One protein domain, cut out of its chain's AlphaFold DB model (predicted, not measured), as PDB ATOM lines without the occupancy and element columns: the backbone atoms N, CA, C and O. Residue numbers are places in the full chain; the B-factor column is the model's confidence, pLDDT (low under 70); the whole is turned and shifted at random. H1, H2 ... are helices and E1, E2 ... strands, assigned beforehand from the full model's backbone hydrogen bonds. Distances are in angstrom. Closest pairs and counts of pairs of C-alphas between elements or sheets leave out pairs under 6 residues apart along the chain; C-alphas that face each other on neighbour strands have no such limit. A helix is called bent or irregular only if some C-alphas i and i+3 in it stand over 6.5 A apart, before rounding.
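What this domain is: This is residues 7 to 220 of the 342 residues of an uncharacterized protein of Denitrovibrio acetiphilus (strain DSM 12809 / NBRC 114555 / N2460) (UniProt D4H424). Two lobes lie end to end: a helical lobe of H1 to H4 with H6, H7 and H8, and a strand lobe where two small three-stranded sheets stand as walls about one helix, H5. In the helical lobe H4 runs between H1 and H3 on one side and H7 and H8 on the other. The printed part has 214 residues with eight named helices and six named strands, in the order H1 H2 H3 H4 H5 E1 H6 H7 H8 E2 E3 E4 E5 E6. The class is mixed; both sheets, E4 E5 E6 and E1 E3 E2, are antiparallel. The whole is compact, with a radius of gyration of the C-alphas of 19.5 A, but elongated, spanning 60 by 36 by 34 A.

How they stand to each other: E4, residues 199 to 201, E5, 204 to 211, and E6, 214 to 220, form a meander, each strand the antiparallel neighbour of the one before; N 199 and O 206, and N 207 and O 218, are each 3.0 A apart. H5, residues 88 to 98, is on one face of this sheet, making two layers, at a height of 9.3 A; Arg 96 and Ile 217 have the closest C-alphas of H5 and E6, 6.8 A. H5 is also on the sheet of E1, 107 to 112, E3, 179 to 184, and E2, 174 to 176, at a height of 10.5 A. Here N 109 and O 182 are 3.0 A apart, and N 174 and O 181 of the hairpin E2 and E3 2.8 A. H8, residues 152 to 166, only grazes this sheet with residues 160 to 164. The hub H4, residues 55 to 77, touches H8 at a shallow tilt of 30 degrees, closest at C-alphas 68 and 161, 5.8 A. It touches H3, residues 36 to 49, at C-alphas 42 and 65, 5.1 A; H1, 7 to 20, at 19 and 73, 5.1 A; and H2, 28 to 33, at 33 and 70, 5.6 A. H7, 134 to 147, forms helical hairpins with H6, 119 to 128, closest at C-alphas 119 and 141, 7.3 A, and with H8, at 147 and 155, 6.0 A. Not every O i to N i+4 pair is within hydrogen-bond range in H4, 16 of 19, and H8, 9 of 11; in the other helices every pair is.

Where its parts are: H1 begins at C-alpha 7, (-12.825, 17.489, 3.657), and E6 ends at C-alpha 220, (-19.746, 40.510, -28.353). H4 is 34.1 A long, with a kink of 45 degrees near residue 71; E5 is 21.6 A long. H4 is irregular, C-alphas 70 and 73 being 7.1 A apart, and H8 only just, C-alphas 161 and 164 being 6.8 A apart.

The domain as a whole: The two C-alphas farthest apart, of Ala 55 and Ser 212, are 62.0 A apart. The printed part has no cut; the link E3 to E4 is long. Residues 53 to 54 are under 70 in pLDDT.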
ATOM      1  N   SER A   7     -11.392  17.179   3.750       93.12
ATOM      2  CA  SER A   7     -12.825  17.489   3.657       93.12
ATOM      3  C   SER A   7     -13.327  17.583   2.222       93.12
ATOM      4  O   SER A   7     -14.371  17.010   1.907       93.12
ATOM      5  N   TYR A   8     -12.550  18.201   1.327       93.25
ATOM      6  CA  TYR A   8     -12.864  18.279  -0.101       93.25
ATOM      7  C   TYR A   8     -13.123  16.892  -0.715       93.25
ATOM      8  O   TYR A   8     -14.173  16.649  -1.315       93.25
ATOM      9  N   TYR A   9     -12.200  15.949  -0.513       92.75
ATOM     10  CA  TYR A   9     -12.306  14.593  -1.056       92.75
ATOM     11  C   TYR A   9     -13.501  13.830  -0.473       92.75
ATOM     12  O   TYR A   9     -14.211  13.123  -1.194       92.75
ATOM     13  N   LEU A  10     -13.768  13.999   0.825       95.25
ATOM     14  CA  LEU A  10     -14.909  13.375   1.495       95.25
ATOM     15  C   LEU A  10     -16.249  13.921   0.984       95.25
ATOM     16  O   LEU A  10     -17.178  13.137   0.766       95.25
ATOM     17  N   VAL A  11     -16.340  15.232   0.733       96.12
ATOM     18  CA  VAL A  11     -17.511  15.859   0.103       96.12
ATOM     19  C   VAL A  11     -17.715  15.313  -1.308       96.12
ATOM     20  O   VAL A  11     -18.809  14.843  -1.615       96.12
ATOM     21  N   ARG A  12     -16.670  15.269  -2.146       94.44
ATOM     22  CA  ARG A  12     -16.762  14.724  -3.514       94.44
ATOM     23  C   ARG A  12     -17.242  13.274  -3.532       94.44
ATOM     24  O   ARG A  12     -18.146  12.929  -4.293       94.44
ATOM     25  N   ARG A  13     -16.708  12.431  -2.644       93.94
ATOM     26  CA  ARG A  13     -17.131  11.029  -2.511       93.94
ATOM     27  C   ARG A  13     -18.587  10.900  -2.057       93.94
ATOM     28  O   ARG A  13     -19.297  10.010  -2.525       93.94
ATOM     29  N   ALA A  14     -19.045  11.761  -1.150       95.81
ATOM     30  CA  ALA A  14     -20.443  11.790  -0.732       95.81
ATOM     31  C   ALA A  14     -21.364  12.260  -1.867       95.81
ATOM     32  O   ALA A  14     -22.373  11.615  -2.128       95.81
ATOM     33  N   GLN A  15     -20.982  13.307  -2.600       95.94
ATOM     34  CA  GLN A  15     -21.727  13.824  -3.749       95.94
ATOM     35  C   GLN A  15     -21.866  12.793  -4.878       95.94
ATOM     36  O   GLN A  15     -22.941  12.680  -5.466       95.94
ATOM     37  N   LEU A  16     -20.839  11.969  -5.116       94.31
ATOM     38  CA  LEU A  16     -20.936  10.812  -6.014       94.31
ATOM     39  C   LEU A  16     -22.007   9.808  -5.538       94.31
ATOM     40  O   LEU A  16     -22.781   9.278  -6.331       94.31
ATOM     41  N   ARG A  17     -22.107   9.547  -4.228       93.62
ATOM     42  CA  ARG A  17     -23.169   8.679  -3.686       93.62
ATOM     43  C   ARG A  17     -24.555   9.303  -3.826       93.62
ATOM     44  O   ARG A  17     -25.492   8.580  -4.145       93.62
ATOM     45  N   ILE A  18     -24.680  10.614  -3.620       95.19
ATOM     46  CA  ILE A  18     -25.942  11.346  -3.811       95.19
ATOM     47  C   ILE A  18     -26.371  11.252  -5.282       95.19
ATOM     48  O   ILE A  18     -27.513  10.895  -5.562       95.19
ATOM     49  N   VAL A  19     -25.462  11.486  -6.240       93.19
ATOM     50  CA  VAL A  19     -25.812  11.429  -7.671       93.19
ATOM     51  C   VAL A  19     -26.222  10.021  -8.123       93.19
ATOM     52  O   VAL A  19     -27.077   9.895  -8.997       93.19
ATOM     53  N   MET A  20     -25.697   8.965  -7.495       91.06
ATOM     54  CA  MET A  20     -26.080   7.572  -7.769       91.06
ATOM     55  C   MET A  20     -27.466   7.179  -7.244       91.06
ATOM     56  O   MET A  20     -28.011   6.171  -7.685       91.06
ATOM     57  N   ARG A  21     -28.041   7.936  -6.306       91.38
ATOM     58  CA  ARG A  21     -29.331   7.606  -5.688       91.38
ATOM     59  C   ARG A  21     -30.506   8.228  -6.438       91.38
ATOM     60  O   ARG A  21     -30.392   9.316  -7.010       91.38
ATOM     61  N   THR A  22     -31.636   7.526  -6.393       88.06
ATOM     62  CA  THR A  22     -32.928   7.994  -6.924       88.06
ATOM     63  C   THR A  22     -33.831   8.536  -5.823       88.06
ATOM     64  O   THR A  22     -34.560   9.477  -6.083       88.06
ATOM     65  N   TYR A  23     -33.757   7.985  -4.608       91.44
ATOM     66  CA  TYR A  23     -34.570   8.393  -3.459       91.44
ATOM     67  C   TYR A  23     -33.720   8.437  -2.186       91.44
ATOM     68  O   TYR A  23     -32.750   7.679  -2.067       91.44
ATOM     69  N   PHE A  24     -34.103   9.295  -1.239       91.88
ATOM     70  CA  PHE A  24     -33.474   9.413   0.082       91.88
ATOM     71  C   PHE A  24     -34.486   9.113   1.188       91.88
ATOM     72  O   PHE A  24     -35.550   9.730   1.252       91.88
ATOM     73  N   ARG A  25     -34.156   8.168   2.071       89.25
ATOM     74  CA  ARG A  25     -34.958   7.895   3.270       89.25
ATOM     75  C   ARG A  25     -34.783   9.031   4.280       89.25
ATOM     76  O   ARG A  25     -33.797   9.764   4.236       89.25
ATOM     77  N   ASN A  26     -35.737   9.155   5.201       91.88
ATOM     78  CA  ASN A  26     -35.685  10.161   6.259       91.88
ATOM     79  C   ASN A  26     -34.375  10.071   7.063       91.88
ATOM     80  O   ASN A  26     -34.016   8.991   7.527       91.88
ATOM     81  N   GLY A  27     -33.685  11.201   7.213       89.94
ATOM     82  CA  GLY A  27     -32.385  11.343   7.865       89.94
ATOM     83  C   GLY A  27     -31.165  11.148   6.960       89.94
ATOM     84  O   GLY A  27     -30.102  11.662   7.284       89.94
ATOM     85  N   GLU A  28     -31.258  10.455   5.820       93.50
ATOM     86  CA  GLU A  28     -30.057  10.099   5.050       93.50
ATOM     87  C   GLU A  28     -29.315  11.302   4.459       93.50
ATOM     88  O   GLU A  28     -28.084  11.367   4.523       93.50
ATOM     89  N   LEU A  29     -30.037  12.231   3.830       95.56
ATOM     90  CA  LEU A  29     -29.441  13.409   3.204       95.56
ATOM     91  C   LEU A  29     -29.100  14.460   4.265       95.56
ATOM     92  O   LEU A  29     -28.037  15.077   4.179       95.56
ATOM     93  N   TYR A  30     -29.942  14.583   5.296       97.31
ATOM     94  CA  TYR A  30     -29.688  15.414   6.475       97.31
ATOM     95  C   TYR A  30     -28.382  15.021   7.181       97.31
ATOM     96  O   TYR A  30     -27.534  15.875   7.449       97.31
ATOM     97  N   ASP A  31     -28.163  13.726   7.410       97.06
ATOM     98  CA  ASP A  31     -26.956  13.219   8.063       97.06
ATOM     99  C   ASP A  31     -25.715  13.412   7.188       97.06
ATOM    100  O   ASP A  31     -24.630  13.679   7.706       97.06
ATOM    101  N   ILE A  32     -25.839  13.293   5.857       96.56
ATOM    102  CA  ILE A  32     -24.733  13.582   4.930       96.56
ATOM    103  C   ILE A  32     -24.345  15.061   4.999       96.56
ATOM    104  O   ILE A  32     -23.156  15.358   5.147       96.56
ATOM    105  N   MET A  33     -25.331  15.956   4.911       96.94
ATOM    106  CA  MET A  33     -25.141  17.405   4.980       96.94
ATOM    107  C   MET A  33     -24.449  17.826   6.285       96.94
ATOM    108  O   MET A  33     -23.586  18.699   6.275       96.94
ATOM    109  N   ASN A  34     -24.755  17.145   7.391       96.88
ATOM    110  CA  ASN A  34     -24.228  17.455   8.719       96.88
ATOM    111  C   ASN A  34     -22.853  16.846   9.048       96.88
ATOM    112  O   ASN A  34     -22.333  17.048  10.152       96.88
ATOM    113  N   ARG A  35     -22.216  16.123   8.118       97.44
ATOM    114  CA  ARG A  35     -20.867  15.572   8.341       97.44
ATOM    115  C   ARG A  35     -19.830  16.681   8.496       97.44
ATOM    116  O   ARG A  35     -19.879  17.691   7.798       97.44
ATOM    117  N   SER A  36     -18.799  16.423   9.307       97.06
ATOM    118  CA  SER A  36     -17.673  17.353   9.520       97.06
ATOM    119  C   SER A  36     -17.070  17.878   8.212       97.06
ATOM    120  O   SER A  36     -16.781  19.063   8.101       97.06
ATOM    121  N   ALA A  37     -16.939  17.021   7.193       97.00
ATOM    122  CA  ALA A  37     -16.391  17.417   5.897       97.00
ATOM    123  C   ALA A  37     -17.253  18.460   5.156       97.00
ATOM    124  O   ALA A  37     -16.711  19.372   4.531       97.00
ATOM    125  N   PHE A  38     -18.585  18.351   5.233       98.00
ATOM    126  CA  PHE A  38     -19.501  19.334   4.641       98.00
ATOM    127  C   PHE A  38     -19.442  20.651   5.409       98.00
ATOM    128  O   PHE A  38     -19.313  21.698   4.783       98.00
ATOM    129  N   LYS A  39     -19.432  20.594   6.748       97.25
ATOM    130  CA  LYS A  39     -19.297  21.775   7.615       97.25
ATOM    131  C   LYS A  39     -18.007  22.553   7.328       97.25
ATOM    132  O   LYS A  39     -18.072  23.749   7.071       97.25
ATOM    133  N   GLN A  40     -16.863  21.867   7.270       96.75
ATOM    134  CA  GLN A  40     -15.562  22.485   6.968       96.75
ATOM    135  C   GLN A  40     -15.501  23.050   5.541       96.75
ATOM    136  O   GLN A  40     -14.996  24.146   5.317       96.75
ATOM    137  N   THR A  41     -16.050  22.336   4.551       97.25
ATOM    138  CA  THR A  41     -16.079  22.835   3.163       97.25
ATOM    139  C   THR A  41     -16.999  24.051   3.022       97.25
ATOM    140  O   THR A  41     -16.656  24.998   2.316       97.25
ATOM    141  N   ALA A  42     -18.141  24.057   3.711       97.38
ATOM    142  CA  ALA A  42     -19.049  25.195   3.756       97.38
ATOM    143  C   ALA A  42     -18.420  26.411   4.449       97.38
ATOM    144  O   ALA A  42     -18.573  27.528   3.963       97.38
ATOM    145  N   GLU A  43     -17.653  26.206   5.521       95.50
ATOM    146  CA  GLU A  43     -16.879  27.263   6.181       95.50
ATOM    147  C   GLU A  43     -15.872  27.899   5.212       95.50
ATOM    148  O   GLU A  43     -15.892  29.111   5.017       95.50
ATOM    149  N   LYS A  44     -15.090  27.088   4.483       94.94
ATOM    150  CA  LYS A  44     -14.163  27.592   3.450       94.94
ATOM    151  C   LYS A  44     -14.864  28.394   2.352       94.94
ATOM    152  O   LYS A  44     -14.319  29.384   1.865       94.94
ATOM    153  N   LEU A  45     -16.041  27.946   1.908       96.00
ATOM    154  CA  LEU A  45     -16.842  28.666   0.911       96.00
ATOM    155  C   LEU A  45     -17.355  29.995   1.469       96.00
ATOM    156  O   LEU A  45     -17.283  31.014   0.782       96.00
ATOM    157  N   THR A  46     -17.807  29.985   2.720       95.12
ATOM    158  CA  THR A  46     -18.272  31.179   3.427       95.12
ATOM    159  C   THR A  46     -17.132  32.180   3.561       95.12
ATOM    160  O   THR A  46     -17.262  33.286   3.053       95.12
ATOM    161  N   ASP A  47     -15.974  31.778   4.091       92.75
ATOM    162  CA  ASP A  47     -14.787  32.638   4.221       92.75
ATOM    163  C   ASP A  47     -14.329  33.238   2.885       92.75
ATOM    164  O   ASP A  47     -13.839  34.368   2.830       92.75
ATOM    165  N   LYS A  48     -14.481  32.487   1.788       92.62
ATOM    166  CA  LYS A  48     -14.062  32.923   0.454       92.62
ATOM    167  C   LYS A  48     -14.952  34.014  -0.136       92.62
ATOM    168  O   LYS A  48     -14.435  34.885  -0.836       92.62
ATOM    169  N   TYR A  49     -16.267  33.935   0.066       92.19
ATOM    170  CA  TYR A  49     -17.231  34.806  -0.621       92.19
ATOM    171  C   TYR A  49     -17.944  35.798   0.298       92.19
ATOM    172  O   TYR A  49     -18.459  36.805  -0.188       92.19
ATOM    173  N   PHE A  50     -17.953  35.541   1.603       89.31
ATOM    174  CA  PHE A  50     -18.622  36.342   2.615       89.31
ATOM    175  C   PHE A  50     -17.614  36.713   3.700       89.31
ATOM    176  O   PHE A  50     -17.184  35.892   4.508       89.31
ATOM    177  N   HIS A  51     -17.230  37.987   3.739       76.06
ATOM    178  CA  HIS A  51     -16.442  38.504   4.852       76.06
ATOM    179  C   HIS A  51     -17.276  38.427   6.138       76.06
ATOM    180  O   HIS A  51     -18.473  38.727   6.103       76.06
ATOM    181  N   ARG A  52     -16.652  38.037   7.261       71.94
ATOM    182  CA  ARG A  52     -17.284  37.922   8.589       71.94
ATOM    183  C   ARG A  52     -17.913  39.261   8.994       71.94
ATOM    184  O   ARG A  52     -17.259  40.110   9.583       71.94
ATOM    185  N   SER A  53     -19.179  39.450   8.638       56.31
ATOM    186  CA  SER A  53     -19.951  40.692   8.804       56.31
ATOM    187  C   SER A  53     -20.957  40.592   9.962       56.31
ATOM    188  O   SER A  53     -21.918  41.347  10.033       56.31
ATOM    189  N   GLY A  54     -20.711  39.660  10.887       66.69
ATOM    190  CA  GLY A  54     -21.560  39.317  12.030       66.69
ATOM    191  C   GLY A  54     -21.643  37.797  12.187       66.69
ATOM    192  O   GLY A  54     -21.742  37.089  11.186       66.69
ATOM    193  N   ALA A  55     -21.565  37.288  13.423       71.00
ATOM    194  CA  ALA A  55     -21.488  35.847  13.693       71.00
ATOM    195  C   ALA A  55     -22.738  35.088  13.213       71.00
ATOM    196  O   ALA A  55     -22.614  34.124  12.468       71.00
ATOM    197  N   THR A  56     -23.936  35.591  13.532       76.06
ATOM    198  CA  THR A  56     -25.214  34.965  13.146       76.06
ATOM    199  C   THR A  56     -25.359  34.838  11.634       76.06
ATOM    200  O   THR A  56     -25.585  33.757  11.106       76.06
ATOM    201  N   VAL A  57     -25.120  35.936  10.915       81.38
ATOM    202  CA  VAL A  57     -25.161  35.974   9.449       81.38
ATOM    203  C   VAL A  57     -24.177  34.986   8.826       81.38
ATOM    204  O   VAL A  57     -24.468  34.376   7.798       81.38
ATOM    205  N   TYR A  58     -22.989  34.872   9.410       88.62
ATOM    206  CA  TYR A  58     -21.965  33.961   8.928       88.62
ATOM    207  C   TYR A  58     -22.400  32.499   9.092       88.62
ATOM    208  O   TYR A  58     -22.238  31.708   8.162       88.62
ATOM    209  N   ASP A  59     -22.994  32.150  10.234       90.88
ATOM    210  CA  ASP A  59     -23.472  30.795  10.501       90.88
ATOM    211  C   ASP A  59     -24.639  30.392   9.592       90.88
ATOM    212  O   ASP A  59     -24.601  29.301   9.021       90.88
ATOM    213  N   GLU A  60     -25.598  31.285   9.345       91.50
ATOM    214  CA  GLU A  60     -26.701  30.996   8.421       91.50
ATOM    215  C   GLU A  60     -26.208  30.788   6.977       91.50
ATOM    216  O   GLU A  60     -26.659  29.884   6.273       91.50
ATOM    217  N   VAL A  61     -25.243  31.594   6.513       93.62
ATOM    218  CA  VAL A  61     -24.644  31.424   5.175       93.62
ATOM    219  C   VAL A  61     -23.859  30.113   5.092       93.62
ATOM    220  O   VAL A  61     -23.895  29.429   4.066       93.62
ATOM    221  N   LYS A  62     -23.175  29.727   6.172       95.38
ATOM    222  CA  LYS A  62     -22.484  28.439   6.267       95.38
ATOM    223  C   LYS A  62     -23.471  27.276   6.168       95.38
ATOM    224  O   LYS A  62     -23.196  26.314   5.453       95.38
ATOM    225  N   GLU A  63     -24.617  27.346   6.835       96.06
ATOM    226  CA  GLU A  63     -25.689  26.347   6.712       96.06
ATOM    227  C   GLU A  63     -26.265  26.308   5.292       96.06
ATOM    228  O   GLU A  63     -26.414  25.231   4.709       96.06
ATOM    229  N   LEU A  64     -26.465  27.473   4.671       96.69
ATOM    230  CA  LEU A  64     -26.911  27.576   3.284       96.69
ATOM    231  C   LEU A  64     -25.913  26.922   2.307       96.69
ATOM    232  O   LEU A  64     -26.311  26.241   1.361       96.69
ATOM    233  N   TYR A  65     -24.605  27.037   2.561       97.88
ATOM    234  CA  TYR A  65     -23.587  26.310   1.800       97.88
ATOM    235  C   TYR A  65     -23.594  24.800   2.047       97.88
ATOM    236  O   TYR A  65     -23.359  24.044   1.102       97.88
ATOM    237  N   GLN A  66     -23.868  24.335   3.270       98.06
ATOM    238  CA  GLN A  66     -24.032  22.899   3.532       98.06
ATOM    239  C   GLN A  66     -25.196  22.339   2.710       98.06
ATOM    240  O   GLN A  66     -25.030  21.324   2.024       98.06
ATOM    241  N   LEU A  67     -26.324  23.056   2.697       98.00
ATOM    242  CA  LEU A  67     -27.484  22.725   1.880       98.00
ATOM    243  C   LEU A  67     -27.121  22.692   0.390       98.00
ATOM    244  O   LEU A  67     -27.411  21.712  -0.297       98.00
ATOM    245  N   TYR A  68     -26.414  23.713  -0.106       97.88
ATOM    246  CA  TYR A  68     -25.986  23.766  -1.505       97.88
ATOM    247  C   TYR A  68     -25.088  22.576  -1.877       97.88
ATOM    248  O   TYR A  68     -25.303  21.916  -2.893       97.88
ATOM    249  N   LEU A  69     -24.102  22.247  -1.038       98.25
ATOM    250  CA  LEU A  69     -23.210  21.107  -1.261       98.25
ATOM    251  C   LEU A  69     -23.979  19.779  -1.333       98.25
ATOM    252  O   LEU A  69     -23.606  18.913  -2.132       98.25
ATOM    253  N   ALA A  70     -25.028  19.614  -0.521       97.56
ATOM    254  CA  ALA A  70     -25.869  18.418  -0.498       97.56
ATOM    255  C   ALA A  70     -26.843  18.350  -1.690       97.56
ATOM    256  O   ALA A  70     -27.028  17.275  -2.263       97.56
ATOM    257  N   LEU A  71     -27.421  19.482  -2.106       97.31
ATOM    258  CA  LEU A  71     -28.367  19.565  -3.228       97.31
ATOM    259  C   LEU A  71     -27.702  19.539  -4.604       97.31
ATOM    260  O   LEU A  71     -28.320  19.084  -5.570       97.31
ATOM    261  N   ALA A  72     -26.457  20.001  -4.721       96.50
ATOM    262  CA  ALA A  72     -25.791  20.185  -6.007       96.50
ATOM    263  C   ALA A  72     -25.810  18.952  -6.937       96.50
ATOM    264  O   ALA A  72     -26.075  19.124  -8.131       96.50
ATOM    265  N   PRO A  73     -25.621  17.705  -6.454       95.69
ATOM    266  CA  PRO A  73     -25.746  16.523  -7.305       95.69
ATOM    267  C   PRO A  73     -27.151  16.322  -7.886       95.69
ATOM    268  O   PRO A  73     -27.277  15.888  -9.034       95.69
ATOM    269  N   SER A  74     -28.199  16.655  -7.128       94.81
ATOM    270  CA  SER A  74     -29.591  16.615  -7.592       94.81
ATOM    271  C   SER A  74     -29.871  17.746  -8.581       94.81
ATOM    272  O   SER A  74     -30.414  17.494  -9.656       94.81
ATOM    273  N   MET A  75     -29.396  18.963  -8.296       93.69
ATOM    274  CA  MET A  75     -29.496  20.120  -9.202       93.69
ATOM    275  C   MET A  75     -28.857  19.837 -10.568       93.69
ATOM    276  O   MET A  75     -29.394  20.191 -11.618       93.69
ATOM    277  N   GLN A  76     -27.732  19.121 -10.578       92.31
ATOM    278  CA  GLN A  76     -27.036  18.738 -11.803       92.31
ATOM    279  C   GLN A  76     -27.884  17.828 -12.713       92.31
ATOM    280  O   GLN A  76     -27.695  17.839 -13.936       92.31
ATOM    281  N   LYS A  77     -28.835  17.062 -12.156       90.81
ATOM    282  CA  LYS A  77     -29.753  16.191 -12.915       90.81
ATOM    283  C   LYS A  77     -30.927  16.952 -13.541       90.81
ATOM    284  O   LYS A  77     -31.465  16.480 -14.540       90.81
ATOM    285  N   ILE A  78     -31.285  18.126 -13.016       91.19
ATOM    286  CA  ILE A  78     -32.424  18.924 -13.497       91.19
ATOM    287  C   ILE A  78     -32.205  19.307 -14.960       91.19
ATOM    288  O   ILE A  78     -31.218  19.966 -15.299       91.19
ATOM    289  N   LYS A  79     -33.093  18.871 -15.857       89.75
ATOM    290  CA  LYS A  79     -32.985  19.170 -17.294       89.75
ATOM    291  C   LYS A  79     -33.089  20.678 -17.539       89.75
ATOM    292  O   LYS A  79     -33.741  21.383 -16.782       89.75
ATOM    293  N   ASN A  80     -32.438  21.158 -18.601       90.75
ATOM    294  CA  ASN A  80     -32.573  22.539 -19.085       90.75
ATOM    295  C   ASN A  80     -32.273  23.633 -18.040       90.75
ATOM    296  O   ASN A  80     -32.747  24.757 -18.146       90.75
ATOM    297  N   SER A  81     -31.438  23.320 -17.052       92.06
ATOM    298  CA  SER A  81     -30.957  24.257 -16.038       92.06
ATOM    299  C   SER A  81     -29.448  24.448 -16.170       92.06
ATOM    300  O   SER A  81     -28.723  23.492 -16.479       92.06
ATOM    301  N   PHE A  82     -28.971  25.673 -15.936       92.38
ATOM    302  CA  PHE A  82     -27.552  25.981 -15.820       92.38
ATOM    303  C   PHE A  82     -26.934  25.141 -14.700       92.38
ATOM    304  O   PHE A  82     -27.458  25.062 -13.590       92.38
ATOM    305  N   LYS A  83     -25.850  24.440 -15.025       92.50
ATOM    306  CA  LYS A  83     -25.295  23.391 -14.167       92.50
ATOM    307  C   LYS A  83     -24.253  23.925 -13.203       92.50
ATOM    308  O   LYS A  83     -23.609  24.927 -13.503       92.50
ATOM    309  N   VAL A  84     -24.034  23.231 -12.088       92.81
ATOM    310  CA  VAL A  84     -23.167  23.674 -10.977       92.81
ATOM    311  C   VAL A  84     -21.698  23.814 -11.391       92.81
ATOM    312  O   VAL A  84     -20.975  24.627 -10.834       92.81
ATOM    313  N   ASP A  85     -21.245  23.096 -12.408       91.25
ATOM    314  CA  ASP A  85     -19.909  23.210 -13.008       91.25
ATOM    315  C   ASP A  85     -19.862  24.107 -14.254       91.25
ATOM    316  O   ASP A  85     -18.791  24.368 -14.805       91.25
ATOM    317  N   TRP A  86     -21.008  24.612 -14.718       91.19
ATOM    318  CA  TRP A  86     -21.050  25.441 -15.916       91.19
ATOM    319  C   TRP A  86     -20.538  26.851 -15.660       91.19
ATOM    320  O   TRP A  86     -20.693  27.439 -14.595       91.19
ATOM    321  N   THR A  87     -19.957  27.410 -16.708       89.06
ATOM    322  CA  THR A  87     -19.468  28.785 -16.795       89.06
ATOM    323  C   THR A  87     -20.223  29.520 -17.897       89.06
ATOM    324  O   THR A  87     -20.907  28.894 -18.710       89.06
ATOM    325  N   LYS A  88     -20.049  30.842 -17.996       89.62
ATOM    326  CA  LYS A  88     -20.592  31.651 -19.102       89.62
ATOM    327  C   LYS A  88     -20.281  31.044 -20.485       89.62
ATOM    328  O   LYS A  88     -21.146  30.999 -21.354       89.62
ATOM    329  N   GLY A  89     -19.095  30.456 -20.658       90.12
ATOM    330  CA  GLY A  89     -18.707  29.759 -21.888       90.12
ATOM    331  C   GLY A  89     -19.592  28.566 -22.260       90.12
ATOM    332  O   GLY A  89     -19.768  28.296 -23.448       90.12
ATOM    333  N   HIS A  90     -20.186  27.884 -21.279       91.31
ATOM    334  CA  HIS A  90     -21.124  26.787 -21.518       91.31
ATOM    335  C   HIS A  90     -22.456  27.293 -22.071       91.31
ATOM    336  O   HIS A  90     -22.942  26.742 -23.059       91.31
ATOM    337  N   ALA A  91     -23.001  28.377 -21.507       90.69
ATOM    338  CA  ALA A  91     -24.208  29.022 -22.027       90.69
ATOM    339  C   ALA A  91     -23.995  29.516 -23.469       90.69
ATOM    340  O   ALA A  91     -24.779  29.196 -24.361       90.69
ATOM    341  N   ILE A  92     -22.870  30.190 -23.735       91.50
ATOM    342  CA  ILE A  92     -22.519  30.638 -25.090       91.50
ATOM    343  C   ILE A  92     -22.330  29.452 -26.049       91.50
ATOM    344  O   ILE A  92     -22.791  29.487 -27.188       91.50
ATOM    345  N   SER A  93     -21.694  28.368 -25.602       90.62
ATOM    346  CA  SER A  93     -21.526  27.154 -26.412       90.62
ATOM    347  C   SER A  93     -22.858  26.465 -26.715       90.62
ATOM    348  O   SER A  93     -23.039  25.948 -27.818       90.62
ATOM    349  N   TRP A  94     -23.796  26.478 -25.764       90.69
ATOM    350  CA  TRP A  94     -25.158  25.978 -25.945       90.69
ATOM    351  C   TRP A  94     -25.915  26.785 -27.007       90.69
ATOM    352  O   TRP A  94     -26.422  26.176 -27.952       90.69
ATOM    353  N   LEU A  95     -25.888  28.124 -26.943       91.06
ATOM    354  CA  LEU A  95     -26.476  29.000 -27.971       91.06
ATOM    355  C   LEU A  95     -25.856  28.713 -29.342       91.06
ATOM    356  O   LEU A  95     -26.562  28.455 -30.315       91.06
ATOM    357  N   ARG A  96     -24.518  28.660 -29.408       89.06
ATOM    358  CA  ARG A  96     -23.794  28.390 -30.656       89.06
ATOM    359  C   ARG A  96     -24.160  27.042 -31.284       89.06
ATOM    360  O   ARG A  96     -24.125  26.891 -32.503       89.06
ATOM    361  N   ARG A  97     -24.497  26.047 -30.462       89.81
ATOM    362  CA  ARG A  97     -24.947  24.733 -30.931       89.81
ATOM    363  C   ARG A  97     -26.365  24.778 -31.505       89.81
ATOM    364  O   ARG A  97     -26.632  24.038 -32.444       89.81
ATOM    365  N   LEU A  98     -27.260  25.585 -30.943       90.44
ATOM    366  CA  LEU A  98     -28.660  25.656 -31.371       90.44
ATOM    367  C   LEU A  98     -28.842  26.512 -32.627       90.44
ATOM    368  O   LEU A  98     -29.502  26.086 -33.575       90.44
ATOM    369  N   PHE A  99     -28.170  27.660 -32.674       90.56
ATOM    370  CA  PHE A  99     -28.216  28.598 -33.797       90.56
ATOM    371  C   PHE A  99     -27.139  28.323 -34.856       90.56
ATOM    372  O   PHE A  99     -26.656  29.237 -35.517       90.56
ATOM    373  N   ASN A 100     -26.689  27.078 -35.017       86.19
ATOM    374  CA  ASN A 100     -25.846  26.745 -36.166       86.19
ATOM    375  C   ASN A 100     -26.700  26.292 -37.352       86.19
ATOM    376  O   ASN A 100     -27.822  25.807 -37.189       86.19
ATOM    377  N   GLY A 101     -26.120  26.376 -38.552       82.38
ATOM    378  CA  GLY A 101     -26.791  26.010 -39.801       82.38
ATOM    379  C   GLY A 101     -27.260  24.551 -39.896       82.38
ATOM    380  O   GLY A 101     -28.013  24.226 -40.810       82.38
ATOM    381  N   ARG A 102     -26.852  23.669 -38.970       86.69
ATOM    382  CA  ARG A 102     -27.279  22.262 -38.916       86.69
ATOM    383  C   ARG A 102     -28.506  22.056 -38.027       86.69
ATOM    384  O   ARG A 102     -29.400  21.313 -38.408       86.69
ATOM    385  N   VAL A 103     -28.539  22.673 -36.847       87.81
ATOM    386  CA  VAL A 103     -29.623  22.506 -35.864       87.81
ATOM    387  C   VAL A 103     -30.790  23.441 -36.172       87.81
ATOM    388  O   VAL A 103     -31.936  22.996 -36.107       87.81
ATOM    389  N   ARG A 104     -30.502  24.676 -36.608       90.38
ATOM    390  CA  ARG A 104     -31.479  25.634 -37.153       90.38
ATOM    391  C   ARG A 104     -32.610  26.028 -36.200       90.38
ATOM    392  O   ARG A 104     -33.748  26.206 -36.629       90.38
ATOM    393  N   HIS A 105     -32.329  26.161 -34.906       93.88
ATOM    394  CA  HIS A 105     -33.313  26.695 -33.960       93.88
ATOM    395  C   HIS A 105     -33.330  28.222 -34.044       93.88
ATOM    396  O   HIS A 105     -32.855  28.876 -33.134       93.88
ATOM    397  N   TRP A 106     -33.782  28.797 -35.158       94.94
ATOM    398  CA  TRP A 106     -33.632  30.233 -35.431       94.94
ATOM    399  C   TRP A 106     -34.521  31.148 -34.597       94.94
ATOM    400  O   TRP A 106     -34.259  32.345 -34.525       94.94
ATOM    401  N   TYR A 107     -35.550  30.601 -33.959       95.81
ATOM    402  CA  TYR A 107     -36.507  31.376 -33.186       95.81
ATOM    403  C   TYR A 107     -36.250  31.194 -31.698       95.81
ATOM    404  O   TYR A 107     -35.954  30.085 -31.252       95.81
ATOM    405  N   TYR A 108     -36.386  32.258 -30.915       95.44
ATOM    406  CA  TYR A 108     -36.239  32.189 -29.468       95.44
ATOM    407  C   TYR A 108     -37.171  33.159 -28.749       95.44
ATOM    408  O   TYR A 108     -37.560  34.191 -29.292       95.44
ATOM    409  N   ILE A 109     -37.464  32.853 -27.494       94.12
ATOM    410  CA  ILE A 109     -38.004  33.808 -26.532       94.12
ATOM    411  C   ILE A 109     -37.036  33.893 -25.358       94.12
ATOM    412  O   ILE A 109     -36.446  32.895 -24.941       94.12
ATOM    413  N   HIS A 110     -36.840  35.108 -24.860       93.50
ATOM    414  CA  HIS A 110     -36.059  35.375 -23.663       93.50
ATOM    415  C   HIS A 110     -36.981  36.059 -22.664       93.50
ATOM    416  O   HIS A 110     -37.503  37.137 -22.942       93.50
ATOM    417  N   ALA A 111     -37.218  35.391 -21.539       90.69
ATOM    418  CA  ALA A 111     -38.081  35.865 -20.472       90.69
ATOM    419  C   ALA A 111     -37.315  35.881 -19.150       90.69
ATOM    420  O   ALA A 111     -36.503  34.994 -18.881       90.69
ATOM    421  N   GLU A 112     -37.600  36.867 -18.312       90.44
ATOM    422  CA  GLU A 112     -37.212  36.847 -16.908       90.44
ATOM    423  C   GLU A 112     -38.431  36.439 -16.091       90.44
ATOM    424  O   GLU A 112     -39.487  37.064 -16.170       90.44
ATOM    425  N   TYR A 113     -38.305  35.351 -15.341       88.38
ATOM    426  CA  TYR A 113     -39.347  34.927 -14.425       88.38
ATOM    427  C   TYR A 113     -39.317  35.803 -13.180       88.38
ATOM    428  O   TYR A 113     -38.271  36.036 -12.564       88.38
ATOM    429  N   GLU A 114     -40.495  36.296 -12.822       87.75
ATOM    430  CA  GLU A 114     -40.715  36.960 -11.552       87.75
ATOM    431  C   GLU A 114     -40.543  35.938 -10.426       87.75
ATOM    432  O   GLU A 114     -41.124  34.847 -10.470       87.75
ATOM    433  N   ARG A 115     -39.739  36.288  -9.418       87.12
ATOM    434  CA  ARG A 115     -39.553  35.417  -8.263       87.12
ATOM    435  C   ARG A 115     -40.773  35.482  -7.365       87.12
ATOM    436  O   ARG A 115     -41.029  36.512  -6.750       87.12
ATOM    437  N   LYS A 116     -41.505  34.372  -7.287       86.50
ATOM    438  CA  LYS A 116     -42.679  34.229  -6.425       86.50
ATOM    439  C   LYS A 116     -42.348  33.322  -5.251       86.50
ATOM    440  O   LYS A 116     -41.676  32.303  -5.409       86.50
ATOM    441  N   HIS A 117     -42.811  33.724  -4.074       89.88
ATOM    442  CA  HIS A 117     -42.724  32.904  -2.879       89.88
ATOM    443  C   HIS A 117     -43.717  31.740  -2.998       89.88
ATOM    444  O   HIS A 117     -44.921  31.943  -2.844       89.88
ATOM    445  N   ASP A 118     -43.211  30.542  -3.299       91.38
ATOM    446  CA  ASP A 118     -44.019  29.327  -3.471       91.38
ATOM    447  C   ASP A 118     -43.362  28.111  -2.777       91.38
ATOM    448  O   ASP A 118     -42.675  27.291  -3.404       91.38
ATOM    449  N   PRO A 119     -43.543  27.993  -1.446       94.31
ATOM    450  CA  PRO A 119     -43.013  26.883  -0.656       94.31
ATOM    451  C   PRO A 119     -43.534  25.509  -1.097       94.31
ATOM    452  O   PRO A 119     -42.805  24.516  -1.045       94.31
ATOM    453  N   GLU A 120     -44.796  25.435  -1.526       94.12
ATOM    454  CA  GLU A 120     -45.442  24.180  -1.907       94.12
ATOM    455  C   GLU A 120     -44.879  23.647  -3.223       94.12
ATOM    456  O   GLU A 120     -44.554  22.458  -3.327       94.12
ATOM    457  N   GLN A 121     -44.690  24.525  -4.213       93.25
ATOM    458  CA  GLN A 121     -44.028  24.183  -5.466       93.25
ATOM    459  C   GLN A 121     -42.591  23.719  -5.223       93.25
ATOM    460  O   GLN A 121     -42.171  22.719  -5.817       93.25
ATOM    461  N   LEU A 122     -41.843  24.397  -4.346       95.38
ATOM    462  CA  LEU A 122     -40.476  24.002  -4.004       95.38
ATOM    463  C   LEU A 122     -40.439  22.595  -3.390       95.38
ATOM    464  O   LEU A 122     -39.707  21.730  -3.879       95.38
ATOM    465  N   LEU A 123     -41.285  22.326  -2.389       96.12
ATOM    466  CA  LEU A 123     -41.410  21.005  -1.763       96.12
ATOM    467  C   LEU A 123     -41.804  19.921  -2.767       96.12
ATOM    468  O   LEU A 123     -41.217  18.835  -2.776       96.12
ATOM    469  N   ARG A 124     -42.784  20.203  -3.631       95.44
ATOM    470  CA  ARG A 124     -43.198  19.283  -4.694       95.44
ATOM    471  C   ARG A 124     -42.034  18.984  -5.630       95.44
ATOM    472  O   ARG A 124     -41.786  17.826  -5.948       95.44
ATOM    473  N   SER A 125     -41.278  20.006  -6.014       94.88
ATOM    474  CA  SER A 125     -40.137  19.839  -6.904       94.88
ATOM    475  C   SER A 125     -38.995  19.060  -6.257       94.88
ATOM    476  O   SER A 125     -38.390  18.223  -6.924       94.88
ATOM    477  N   PHE A 126     -38.722  19.243  -4.963       96.00
ATOM    478  CA  PHE A 126     -37.773  18.385  -4.248       96.00
ATOM    479  C   PHE A 126     -38.190  16.910  -4.298       96.00
ATOM    480  O   PHE A 126     -37.368  16.053  -4.639       96.00
ATOM    481  N   ARG A 127     -39.472  16.614  -4.052       94.81
ATOM    482  CA  ARG A 127     -40.010  15.245  -4.126       94.81
ATOM    483  C   ARG A 127     -39.928  14.662  -5.535       94.81
ATOM    484  O   ARG A 127     -39.497  13.521  -5.676       94.81
ATOM    485  N   ASP A 128     -40.241  15.448  -6.567       92.88
ATOM    486  CA  ASP A 128     -40.100  15.042  -7.977       92.88
ATOM    487  C   ASP A 128     -38.647  14.672  -8.337       92.88
ATOM    488  O   ASP A 128     -38.405  13.887  -9.254       92.88
ATOM    489  N   HIS A 129     -37.668  15.212  -7.603       92.19
ATOM    490  CA  HIS A 129     -36.244  14.893  -7.741       92.19
ATOM    491  C   HIS A 129     -35.751  13.863  -6.709       92.19
ATOM    492  O   HIS A 129     -34.541  13.704  -6.525       92.19
ATOM    493  N   GLY A 130     -36.670  13.151  -6.049       92.06
ATOM    494  CA  GLY A 130     -36.367  12.055  -5.130       92.06
ATOM    495  C   GLY A 130     -35.869  12.479  -3.749       92.06
ATOM    496  O   GLY A 130     -35.417  11.643  -2.964       92.06
ATOM    497  N   ILE A 131     -35.934  13.773  -3.430       95.62
ATOM    498  CA  ILE A 131     -35.554  14.305  -2.123       95.62
ATOM    499  C   ILE A 131     -36.780  14.181  -1.215       95.62
ATOM    500  O   ILE A 131     -37.636  15.060  -1.164       95.62
ATOM    501  N   THR A 132     -36.890  13.035  -0.542       95.25
ATOM    502  CA  THR A 132     -38.019  12.686   0.342       95.25
ATOM    503  C   THR A 132     -37.635  12.639   1.823       95.25
ATOM    504  O   THR A 132     -38.451  12.275   2.667       95.25
ATOM    505  N   ASP A 133     -36.392  12.994   2.148       96.31
ATOM    506  CA  ASP A 133     -35.887  13.063   3.517       96.31
ATOM    507  C   ASP A 133     -36.553  14.226   4.268       96.31
ATOM    508  O   ASP A 133     -36.229  15.385   4.019       96.31
ATOM    509  N   LYS A 134     -37.489  13.924   5.177       96.25
ATOM    510  CA  LYS A 134     -38.284  14.938   5.880       96.25
ATOM    511  C   LYS A 134     -37.412  15.888   6.702       96.25
ATOM    512  O   LYS A 134     -37.591  17.091   6.574       96.25
ATOM    513  N   ARG A 135     -36.443  15.382   7.477       96.75
ATOM    514  CA  ARG A 135     -35.552  16.244   8.285       96.75
ATOM    515  C   ARG A 135     -34.760  17.207   7.406       96.75
ATOM    516  O   ARG A 135     -34.580  18.364   7.758       96.75
ATOM    517  N   PHE A 136     -34.303  16.724   6.253       97.50
ATOM    518  CA  PHE A 136     -33.614  17.562   5.279       97.50
ATOM    519  C   PHE A 136     -34.543  18.596   4.633       97.50
ATOM    520  O   PHE A 136     -34.143  19.741   4.450       97.50
ATOM    521  N   LEU A 137     -35.765  18.200   4.271       97.25
ATOM    522  CA  LEU A 137     -36.755  19.103   3.689       97.25
ATOM    523  C   LEU A 137     -37.146  20.211   4.670       97.25
ATOM    524  O   LEU A 137     -37.197  21.360   4.253       97.25
ATOM    525  N   ASP A 138     -37.372  19.884   5.944       96.62
ATOM    526  CA  ASP A 138     -37.721  20.861   6.979       96.62
ATOM    527  C   ASP A 138     -36.619  21.937   7.098       96.62
ATOM    528  O   ASP A 138     -36.906  23.130   7.013       96.62
ATOM    529  N   GLU A 139     -35.348  21.522   7.150       96.12
ATOM    530  CA  GLU A 139     -34.192  22.430   7.154       96.12
ATOM    531  C   GLU A 139     -34.093  23.265   5.862       96.12
ATOM    532  O   GLU A 139     -33.903  24.481   5.898       96.12
ATOM    533  N   ALA A 140     -34.235  22.630   4.693       97.19
ATOM    534  CA  ALA A 140     -34.162  23.318   3.405       97.19
ATOM    535  C   ALA A 140     -35.262  24.382   3.267       97.19
ATOM    536  O   ALA A 140     -35.015  25.458   2.716       97.19
ATOM    537  N   MET A 141     -36.458  24.085   3.780       96.94
ATOM    538  CA  MET A 141     -37.584  25.010   3.790       96.94
ATOM    539  C   MET A 141     -37.371  26.164   4.757       96.94
ATOM    540  O   MET A 141     -37.647  27.298   4.380       96.94
ATOM    541  N   GLU A 142     -36.827  25.916   5.948       95.50
ATOM    542  CA  GLU A 142     -36.448  26.990   6.869       95.50
ATOM    543  C   GLU A 142     -35.484  27.972   6.187       95.50
ATOM    544  O   GLU A 142     -35.743  29.174   6.150       95.50
ATOM    545  N   LYS A 143     -34.422  27.469   5.538       95.44
ATOM    546  CA  LYS A 143     -33.473  28.344   4.827       95.44
ATOM    547  C   LYS A 143     -34.101  29.045   3.625       95.44
ATOM    548  O   LYS A 143     -33.771  30.203   3.373       95.44
ATOM    549  N   TYR A 144     -35.009  28.399   2.895       95.31
ATOM    550  CA  TYR A 144     -35.766  29.074   1.841       95.31
ATOM    551  C   TYR A 144     -36.564  30.255   2.410       95.31
ATOM    552  O   TYR A 144     -36.429  31.370   1.915       95.31
ATOM    553  N   LEU A 145     -37.319  30.047   3.491       92.88
ATOM    554  CA  LEU A 145     -38.122  31.094   4.130       92.88
ATOM    555  C   LEU A 145     -37.265  32.250   4.669       92.88
ATOM    556  O   LEU A 145     -37.655  33.407   4.532       92.88
ATOM    557  N   CYS A 146     -36.082  31.964   5.217       91.38
ATOM    558  CA  CYS A 146     -35.164  33.002   5.690       91.38
ATOM    559  C   CYS A 146     -34.559  33.835   4.548       91.38
ATOM    560  O   CYS A 146     -34.339  35.037   4.705       91.38
ATOM    561  N   PHE A 147     -34.274  33.215   3.395       92.00
ATOM    562  CA  PHE A 147     -33.455  33.837   2.350       92.00
ATOM    563  C   PHE A 147     -34.180  34.188   1.044       92.00
ATOM    564  O   PHE A 147     -33.574  34.867   0.217       92.00
ATOM    565  N   TRP A 148     -35.442  33.800   0.834       85.69
ATOM    566  CA  TRP A 148     -36.120  33.983  -0.462       85.69
ATOM    567  C   TRP A 148     -36.192  35.450  -0.921       85.69
ATOM    568  O   TRP A 148     -36.024  35.729  -2.106       85.69
ATOM    569  N   ALA A 149     -36.420  36.380   0.012       86.12
ATOM    570  CA  ALA A 149     -36.496  37.821  -0.245       86.12
ATOM    571  C   ALA A 149     -35.185  38.551   0.077       86.12
ATOM    572  O   ALA A 149     -35.129  39.778   0.035       86.12
ATOM    573  N   SER A 150     -34.127  37.819   0.440       89.19
ATOM    574  CA  SER A 150     -32.847  38.449   0.739       89.19
ATOM    575  C   SER A 150     -32.270  39.095  -0.515       89.19
ATOM    576  O   SER A 150     -32.236  38.497  -1.588       89.19
ATOM    577  N   GLU A 151     -31.741  40.302  -0.362       88.44
ATOM    578  CA  GLU A 151     -31.020  40.992  -1.426       88.44
ATOM    579  C   GLU A 151     -29.511  40.688  -1.386       88.44
ATOM    580  O   GLU A 151     -28.973  40.040  -0.476       88.44
ATOM    581  N   GLY A 152     -28.796  41.166  -2.404       88.81
ATOM    582  CA  GLY A 152     -27.341  41.074  -2.478       88.81
ATOM    583  C   GLY A 152     -26.823  39.635  -2.564       88.81
ATOM    584  O   GLY A 152     -27.420  38.760  -3.190       88.81
ATOM    585  N   LEU A 153     -25.660  39.385  -1.955       89.31
ATOM    586  CA  LEU A 153     -24.941  38.119  -2.133       89.31
ATOM    587  C   LEU A 153     -25.624  36.913  -1.501       89.31
ATOM    588  O   LEU A 153     -25.532  35.816  -2.050       89.31
ATOM    589  N   LYS A 154     -26.302  37.108  -0.368       91.19
ATOM    590  CA  LYS A 154     -27.023  36.024   0.309       91.19
ATOM    591  C   LYS A 154     -28.234  35.598  -0.511       91.19
ATOM    592  O   LYS A 154     -28.402  34.410  -0.759       91.19
ATOM    593  N   GLY A 155     -28.996  36.574  -1.011       92.25
ATOM    594  CA  GLY A 155     -30.068  36.338  -1.974       92.25
ATOM    595  C   GLY A 155     -29.573  35.613  -3.216       92.25
ATOM    596  O   GLY A 155     -30.126  34.594  -3.609       92.25
ATOM    597  N   SER A 156     -28.460  36.075  -3.793       93.06
ATOM    598  CA  SER A 156     -27.855  35.423  -4.959       93.06
ATOM    599  C   SER A 156     -27.456  33.966  -4.686       93.06
ATOM    600  O   SER A 156     -27.682  33.093  -5.528       93.06
ATOM    601  N   LEU A 157     -26.906  33.674  -3.500       95.44
ATOM    602  CA  LEU A 157     -26.594  32.308  -3.075       95.44
ATOM    603  C   LEU A 157     -27.860  31.451  -2.945       95.44
ATOM    604  O   LEU A 157     -27.893  30.349  -3.490       95.44
ATOM    605  N   ALA A 158     -28.899  31.955  -2.278       95.00
ATOM    606  CA  ALA A 158     -30.176  31.259  -2.135       95.00
ATOM    607  C   ALA A 158     -30.824  30.982  -3.500       95.00
ATOM    608  O   ALA A 158     -31.236  29.856  -3.773       95.00
ATOM    609  N   ASN A 159     -30.803  31.960  -4.405       93.62
ATOM    610  CA  ASN A 159     -31.288  31.812  -5.776       93.62
ATOM    611  C   ASN A 159     -30.531  30.709  -6.525       93.62
ATOM    612  O   ASN A 159     -31.152  29.876  -7.177       93.62
ATOM    613  N   CYS A 160     -29.202  30.622  -6.373       94.31
ATOM    614  CA  CYS A 160     -28.428  29.536  -6.984       94.31
ATOM    615  C   CYS A 160     -28.886  28.151  -6.507       94.31
ATOM    616  O   CYS A 160     -28.759  27.197  -7.268       94.31
ATOM    617  N   ILE A 161     -29.399  28.039  -5.279       95.50
ATOM    618  CA  ILE A 161     -29.819  26.780  -4.655       95.50
ATOM    619  C   ILE A 161     -31.255  26.418  -5.041       95.50
ATOM    620  O   ILE A 161     -31.506  25.282  -5.447       95.50
ATOM    621  N   PHE A 162     -32.189  27.365  -4.922       95.19
ATOM    622  CA  PHE A 162     -33.626  27.093  -5.003       95.19
ATOM    623  C   PHE A 162     -34.232  27.343  -6.392       95.19
ATOM    624  O   PHE A 162     -35.079  26.554  -6.819       95.19
ATOM    625  N   ASP A 163     -33.766  28.350  -7.147       93.31
ATOM    626  CA  ASP A 163     -34.292  28.669  -8.491       93.31
ATOM    627  C   ASP A 163     -34.306  27.446  -9.434       93.31
ATOM    628  O   ASP A 163     -35.289  27.274 -10.162       93.31
ATOM    629  N   PRO A 164     -33.296  26.543  -9.431       93.06
ATOM    630  CA  PRO A 164     -33.318  25.347 -10.273       93.06
ATOM    631  C   PRO A 164     -34.474  24.384  -9.988       93.06
ATOM    632  O   PRO A 164     -34.861  23.634 -10.882       93.06
ATOM    633  N   PHE A 165     -35.005  24.373  -8.765       93.44
ATOM    634  CA  PHE A 165     -36.139  23.528  -8.393       93.44
ATOM    635  C   PHE A 165     -37.478  24.217  -8.671       93.44
ATOM    636  O   PHE A 165     -38.453  23.529  -8.966       93.44
ATOM    637  N   ILE A 166     -37.532  25.546  -8.626       91.06
ATOM    638  CA  ILE A 166     -38.764  26.315  -8.841       91.06
ATOM    639  C   ILE A 166     -39.040  26.476 -10.343       91.06
ATOM    640  O   ILE A 166     -40.121  26.130 -10.824       91.06
ATOM    641  N   TYR A 167     -38.053  26.937 -11.114       87.81
ATOM    642  CA  TYR A 167     -38.249  27.280 -12.523       87.81
ATOM    643  C   TYR A 167     -37.894  26.122 -13.449       87.81
ATOM    644  O   TYR A 167     -36.729  25.756 -13.618       87.81
ATOM    645  N   ARG A 168     -38.918  25.568 -14.102       81.75
ATOM    646  CA  ARG A 168     -38.764  24.525 -15.121       81.75
ATOM    647  C   ARG A 168     -38.841  25.136 -16.510       81.75
ATOM    648  O   ARG A 168     -39.716  25.947 -16.785       81.75
ATOM    649  N   VAL A 169     -37.943  24.694 -17.385       84.75
ATOM    650  CA  VAL A 169     -37.868  25.149 -18.776       84.75
ATOM    651  C   VAL A 169     -38.198  24.000 -19.710       84.75
ATOM    652  O   VAL A 169     -37.692  22.884 -19.541       84.75
ATOM    653  N   LYS A 170     -39.046  24.278 -20.700       78.50
ATOM    654  CA  LYS A 170     -39.508  23.286 -21.672       78.50
ATOM    655  C   LYS A 170     -38.383  22.845 -22.616       78.50
ATOM    656  O   LYS A 170     -37.351  23.504 -22.741       78.50
ATOM    657  N   ASP A 171     -38.592  21.683 -23.231       72.69
ATOM    658  CA  ASP A 171     -37.835  21.014 -24.301       72.69
ATOM    659  C   ASP A 171     -36.427  21.542 -24.608       72.69
ATOM    660  O   ASP A 171     -35.430  20.916 -24.243       72.69
ATOM    661  N   THR A 172     -36.337  22.674 -25.302       81.25
ATOM    662  CA  THR A 172     -35.130  23.179 -25.974       81.25
ATOM    663  C   THR A 172     -34.618  24.491 -25.389       81.25
ATOM    664  O   THR A 172     -33.906  25.235 -26.071       81.25
ATOM    665  N   GLY A 173     -34.968  24.782 -24.134       89.75
ATOM    666  CA  GLY A 173     -34.512  25.973 -23.431       89.75
ATOM    667  C   GLY A 173     -33.414  25.750 -22.390       89.75
ATOM    668  O   GLY A 173     -32.937  24.636 -22.161       89.75
ATOM    669  N   ILE A 174     -32.994  26.851 -21.774       92.56
ATOM    670  CA  ILE A 174     -32.074  26.884 -20.640       92.56
ATOM    671  C   ILE A 174     -32.505  27.951 -19.626       92.56
ATOM    672  O   ILE A 174     -32.797  29.087 -19.996       92.56
ATOM    673  N   ARG A 175     -32.498  27.587 -18.342       93.19
ATOM    674  CA  ARG A 175     -32.614  28.499 -17.195       93.19
ATOM    675  C   ARG A 175     -31.233  28.913 -16.701       93.19
ATOM    676  O   ARG A 175     -30.412  28.038 -16.432       93.19
ATOM    677  N   ILE A 176     -31.005  30.210 -16.519       92.94
ATOM    678  CA  ILE A 176     -29.840  30.810 -15.854       92.94
ATOM    679  C   ILE A 176     -30.366  31.887 -14.902       92.94
ATOM    680  O   ILE A 176     -30.937  32.879 -15.337       92.94
ATOM    681  N   GLY A 177     -30.211  31.697 -13.599       90.25
ATOM    682  CA  GLY A 177     -30.913  32.460 -12.570       90.25
ATOM    683  C   GLY A 177     -32.425  32.338 -12.748       90.25
ATOM    684  O   GLY A 177     -32.964  31.241 -12.921       90.25
ATOM    685  N   ASN A 178     -33.084  33.490 -12.794       89.12
ATOM    686  CA  ASN A 178     -34.478  33.639 -13.198       89.12
ATOM    687  C   ASN A 178     -34.639  33.987 -14.690       89.12
ATOM    688  O   ASN A 178     -35.755  34.197 -15.146       89.12
ATOM    689  N   SER A 179     -33.554  34.054 -15.463       91.75
ATOM    690  CA  SER A 179     -33.608  34.261 -16.909       91.75
ATOM    691  C   SER A 179     -33.777  32.920 -17.624       91.75
ATOM    692  O   SER A 179     -33.006  31.981 -17.419       91.75
ATOM    693  N   VAL A 180     -34.748  32.843 -18.528       92.75
ATOM    694  CA  VAL A 180     -35.045  31.660 -19.336       92.75
ATOM    695  C   VAL A 180     -34.951  32.005 -20.812       92.75
ATOM    696  O   VAL A 180     -35.544  32.975 -21.279       92.75
ATOM    697  N   ILE A 181     -34.214  31.182 -21.555       93.81
ATOM    698  CA  ILE A 181     -34.184  31.236 -23.016       93.81
ATOM    699  C   ILE A 181     -34.764  29.943 -23.548       93.81
ATOM    700  O   ILE A 181     -34.193  28.881 -23.315       93.81
ATOM    701  N   GLU A 182     -35.850  30.033 -24.305       93.69
ATOM    702  CA  GLU A 182     -36.410  28.906 -25.050       93.69
ATOM    703  C   GLU A 182     -36.154  29.098 -26.540       93.69
ATOM    704  O   GLU A 182     -36.151  30.221 -27.038       93.69
ATOM    705  N   THR A 183     -35.921  28.004 -27.264       93.88
ATOM    706  CA  THR A 183     -35.586  28.053 -28.694       93.88
ATOM    707  C   THR A 183     -36.480  27.132 -29.504       93.88
ATOM    708  O   THR A 183     -36.923  26.102 -29.007       93.88
ATOM    709  N   SER A 184     -36.715  27.462 -30.769       93.69
ATOM    710  CA  SER A 184     -37.556  26.692 -31.678       93.69
ATOM    711  C   SER A 184     -37.013  26.743 -33.105       93.69
ATOM    712  O   SER A 184     -36.377  27.711 -33.525       93.69
ATOM    713  N   LYS A 185     -37.285  25.684 -33.873       94.38
ATOM    714  CA  LYS A 185     -37.050  25.653 -35.326       94.38
ATOM    715  C   LYS A 185     -38.108  26.430 -36.106       94.38
ATOM    716  O   LYS A 185     -37.836  26.888 -37.210       94.38
ATOM    717  N   HIS A 186     -39.301  26.560 -35.534       93.62
ATOM    718  CA  HIS A 186     -40.456  27.191 -36.160       93.62
ATOM    719  C   HIS A 186     -40.807  28.485 -35.435       93.62
ATOM    720  O   HIS A 186     -40.600  28.596 -34.223       93.62
ATOM    721  N   LYS A 187     -41.359  29.444 -36.178       94.38
ATOM    722  CA  LYS A 187     -41.902  30.665 -35.591       94.38
ATOM    723  C   LYS A 187     -43.101  30.296 -34.720       94.38
ATOM    724  O   LYS A 187     -44.030  29.652 -35.197       94.38
ATOM    725  N   LEU A 188     -43.042  30.692 -33.457       93.19
ATOM    726  CA  LEU A 188     -44.119  30.556 -32.480       93.19
ATOM    727  C   LEU A 188     -44.528  31.951 -32.009       93.19
ATOM    728  O   LEU A 188     -43.782  32.916 -32.200       93.19
ATOM    729  N   ASP A 189     -45.703  32.053 -31.398       93.25
ATOM    730  CA  ASP A 189     -46.165  33.322 -30.846       93.25
ATOM    731  C   ASP A 189     -45.219  33.829 -29.744       93.25
ATOM    732  O   ASP A 189     -44.724  33.052 -28.926       93.25
ATOM    733  N   GLY A 190     -44.901  35.124 -29.776       92.19
ATOM    734  CA  GLY A 190     -43.918  35.756 -28.888       92.19
ATOM    735  C   GLY A 190     -42.438  35.426 -29.158       92.19
ATOM    736  O   GLY A 190     -41.568  36.015 -28.513       92.19
ATOM    737  N   TYR A 191     -42.115  34.533 -30.105       95.06
ATOM    738  CA  TYR A 191     -40.726  34.197 -30.441       95.06
ATOM    739  C   TYR A 191     -40.164  35.153 -31.498       95.06
ATOM    740  O   TYR A 191     -40.808  35.479 -32.497       95.06
ATOM    741  N   TYR A 192     -38.905  35.532 -31.315       95.94
ATOM    742  CA  TYR A 192     -38.141  36.377 -32.221       95.94
ATOM    743  C   TYR A 192     -37.172  35.554 -33.060       95.94
ATOM    744  O   TYR A 192     -36.597  34.574 -32.590       95.94
ATOM    745  N   ASN A 193     -36.959  35.980 -34.301       96.06
ATOM    746  CA  ASN A 193     -35.925  35.427 -35.163       96.06
ATOM    747  C   ASN A 193     -34.548  35.988 -34.763       96.06
ATOM    748  O   ASN A 193     -34.370  37.203 -34.694       96.06
ATOM    749  N   ILE A 194     -33.559  35.121 -34.532       95.44
ATOM    750  CA  ILE A 194     -32.203  35.510 -34.108       95.44
ATOM    751  C   ILE A 194     -31.437  36.340 -35.148       95.44
ATOM    752  O   ILE A 194     -30.514  37.072 -34.789       95.44
ATOM    753  N   PHE A 195     -31.810  36.242 -36.426       95.00
ATOM    754  CA  PHE A 195     -31.238  37.075 -37.490       95.00
ATOM    755  C   PHE A 195     -31.751  38.521 -37.444       95.00
ATOM    756  O   PHE A 195     -31.083  39.424 -37.937       95.00
ATOM    757  N   GLU A 196     -32.925  38.738 -36.854       95.12
ATOM    758  CA  GLU A 196     -33.581  40.047 -36.768       95.12
ATOM    759  C   GLU A 196     -33.358  40.691 -35.398       95.12
ATOM    760  O   GLU A 196     -33.149  41.899 -35.298       95.12
ATOM    761  N   LYS A 197     -33.389  39.882 -34.331       95.38
ATOM    762  CA  LYS A 197     -33.267  40.345 -32.951       95.38
ATOM    763  C   LYS A 197     -32.172  39.578 -32.204       95.38
ATOM    764  O   LYS A 197     -32.351  38.389 -31.931       95.38
ATOM    765  N   PRO A 198     -31.078  40.238 -31.798       94.38
ATOM    766  CA  PRO A 198     -29.993  39.589 -31.069       94.38
ATOM    767  C   PRO A 198     -30.407  39.157 -29.662       94.38
ATOM    768  O   PRO A 198     -31.262  39.783 -29.037       94.38
ATOM    769  N   ILE A 199     -29.753  38.113 -29.148       94.38
ATOM    770  CA  ILE A 199     -29.927  37.649 -27.763       94.38
ATOM    771  C   ILE A 199     -28.947  38.381 -26.857       94.38
ATOM    772  O   ILE A 199     -27.743  38.401 -27.126       94.38
ATOM    773  N   GLU A 200     -29.440  38.890 -25.733       93.31
ATOM    774  CA  GLU A 200     -28.606  39.442 -24.670       93.31
ATOM    775  C   GLU A 200     -28.671  38.564 -23.424       93.31
ATOM    776  O   GLU A 200     -29.739  38.321 -22.881       93.31
ATOM    777  N   ILE A 201     -27.530  38.069 -22.951       91.44
ATOM    778  CA  ILE A 201     -27.499  37.085 -21.859       91.44
ATOM    779  C   ILE A 201     -26.158  37.108 -21.139       91.44
ATOM    780  O   ILE A 201     -25.119  37.155 -21.786       91.44
ATOM    781  N   MET A 202     -26.156  37.050 -19.800       89.81
ATOM    782  CA  MET A 202     -24.942  36.962 -18.960       89.81
ATOM    783  C   MET A 202     -23.854  38.021 -19.266       89.81
ATOM    784  O   MET A 202     -22.666  37.782 -19.017       89.81
ATOM    785  N   GLY A 203     -24.250  39.182 -19.801       92.06
ATOM    786  CA  GLY A 203     -23.347  40.263 -20.220       92.06
ATOM    787  C   GLY A 203     -22.845  40.179 -21.667       92.06
ATOM    788  O   GLY A 203     -21.977  40.962 -22.054       92.06
ATOM    789  N   TYR A 204     -23.387  39.270 -22.475       94.75
ATOM    790  CA  TYR A 204     -23.053  39.100 -23.889       94.75
ATOM    791  C   TYR A 204     -24.182  39.548 -24.797       94.75
ATOM    792  O   TYR A 204     -25.351  39.501 -24.418       94.75
ATOM    793  N   HIS A 205     -23.798  39.913 -26.011       95.56
ATOM    794  CA  HIS A 205     -24.671  40.209 -27.128       95.56
ATOM    795  C   HIS A 205     -24.369  39.212 -28.253       95.56
ATOM    796  O   HIS A 205     -23.231  39.115 -28.722       95.56
ATOM    797  N   VAL A 206     -25.366  38.416 -28.634       94.81
ATOM    798  CA  VAL A 206     -25.222  37.295 -29.568       94.81
ATOM    799  C   VAL A 206     -26.041  37.569 -30.821       94.81
ATOM    800  O   VAL A 206     -27.266  37.666 -30.761       94.81
ATOM    801  N   VAL A 207     -25.348  37.651 -31.956       94.44
ATOM    802  CA  VAL A 207     -25.930  37.900 -33.281       94.44
ATOM    803  C   VAL A 207     -25.635  36.712 -34.182       94.44
ATOM    804  O   VAL A 207     -24.539  36.147 -34.147       94.44
ATOM    805  N   VAL A 208     -26.592  36.363 -35.031       94.38
ATOM    806  CA  VAL A 208     -26.420  35.357 -36.078       94.38
ATOM    807  C   VAL A 208     -26.571  36.042 -37.429       94.38
ATOM    808  O   VAL A 208     -27.449  36.876 -37.612       94.38
ATOM    809  N   TYR A 209     -25.693  35.714 -38.370       93.44
ATOM    810  CA  TYR A 209     -25.720  36.270 -39.721       93.44
ATOM    811  C   TYR A 209     -25.234  35.239 -40.735       93.44
ATOM    812  O   TYR A 209     -24.537  34.282 -40.391       93.44
ATOM    813  N   GLU A 210     -25.576  35.437 -42.002       92.50
ATOM    814  CA  GLU A 210     -25.086  34.598 -43.092       92.50
ATOM    815  C   GLU A 210     -23.983  35.311 -43.868       92.50
ATOM    816  O   GLU A 210     -24.070  36.497 -44.180       92.50
ATOM    817  N   LYS A 211     -22.911  34.583 -44.178       91.56
ATOM    818  CA  LYS A 211     -21.831  35.065 -45.041       91.56
ATOM    819  C   LYS A 211     -21.360  33.922 -45.925       91.56
ATOM    820  O   LYS A 211     -20.941  32.880 -45.416       91.56
ATOM    821  N   SER A 212     -21.429  34.134 -47.240       90.19
ATOM    822  CA  SER A 212     -21.035  33.152 -48.261       90.19
ATOM    823  C   SER A 212     -21.774  31.811 -48.116       90.19
ATOM    824  O   SER A 212     -21.154  30.750 -48.127       90.19
ATOM    825  N   GLY A 213     -23.095  31.860 -47.891       84.94
ATOM    826  CA  GLY A 213     -23.946  30.669 -47.740       84.94
ATOM    827  C   GLY A 213     -23.718  29.865 -46.455       84.94
ATOM    828  O   GLY A 213     -24.204  28.743 -46.329       84.94
ATOM    829  N   ARG A 214     -22.954  30.404 -45.495       87.69
ATOM    830  CA  ARG A 214     -22.716  29.785 -44.185       87.69
ATOM    831  C   ARG A 214     -23.245  30.680 -43.077       87.69
ATOM    832  O   ARG A 214     -23.012  31.887 -43.091       87.69
ATOM    833  N   THR A 215     -23.895  30.072 -42.092       90.62
ATOM    834  CA  THR A 215     -24.303  30.752 -40.862       90.62
ATOM    835  C   THR A 215     -23.097  30.965 -39.949       90.62
ATOM    836  O   THR A 215     -22.363  30.022 -39.640       90.62
ATOM    837  N   HIS A 216     -22.935  32.191 -39.466       90.31
ATOM    838  CA  HIS A 216     -21.946  32.592 -38.475       90.31
ATOM    839  C   HIS A 216     -22.642  33.154 -37.243       90.31
ATOM    840  O   HIS A 216     -23.746  33.688 -37.319       90.31
ATOM    841  N   ILE A 217     -21.973  33.032 -36.102       91.25
ATOM    842  CA  ILE A 217     -22.454  33.539 -34.819       91.25
ATOM    843  C   ILE A 217     -21.370  34.451 -34.271       91.25
ATOM    844  O   ILE A 217     -20.228  34.009 -34.110       91.25
ATOM    845  N   ASN A 218     -21.739  35.698 -34.008       93.25
ATOM    846  CA  ASN A 218     -20.894  36.700 -33.384       93.25
ATOM    847  C   ASN A 218     -21.284  36.827 -31.909       93.25
ATOM    848  O   ASN A 218     -22.465  36.969 -31.590       93.25
ATOM    849  N   VAL A 219     -20.294  36.756 -31.022       94.00
ATOM    850  CA  VAL A 219     -20.478  36.963 -29.584       94.00
ATOM    851  C   VAL A 219     -19.639  38.157 -29.152       94.00
ATOM    852  O   VAL A 219     -18.408  38.074 -29.070       94.00
ATOM    853  N   THR A 220     -20.327  39.250 -28.834       96.00
ATOM    854  CA  THR A 220     -19.746  40.510 -28.353       96.00
ATOM    855  C   THR A 220     -20.113  40.786 -26.896       96.00
ATOM    856  O   THR A 220     -20.965  40.109 -26.313       96.00
TER     857      THR A 220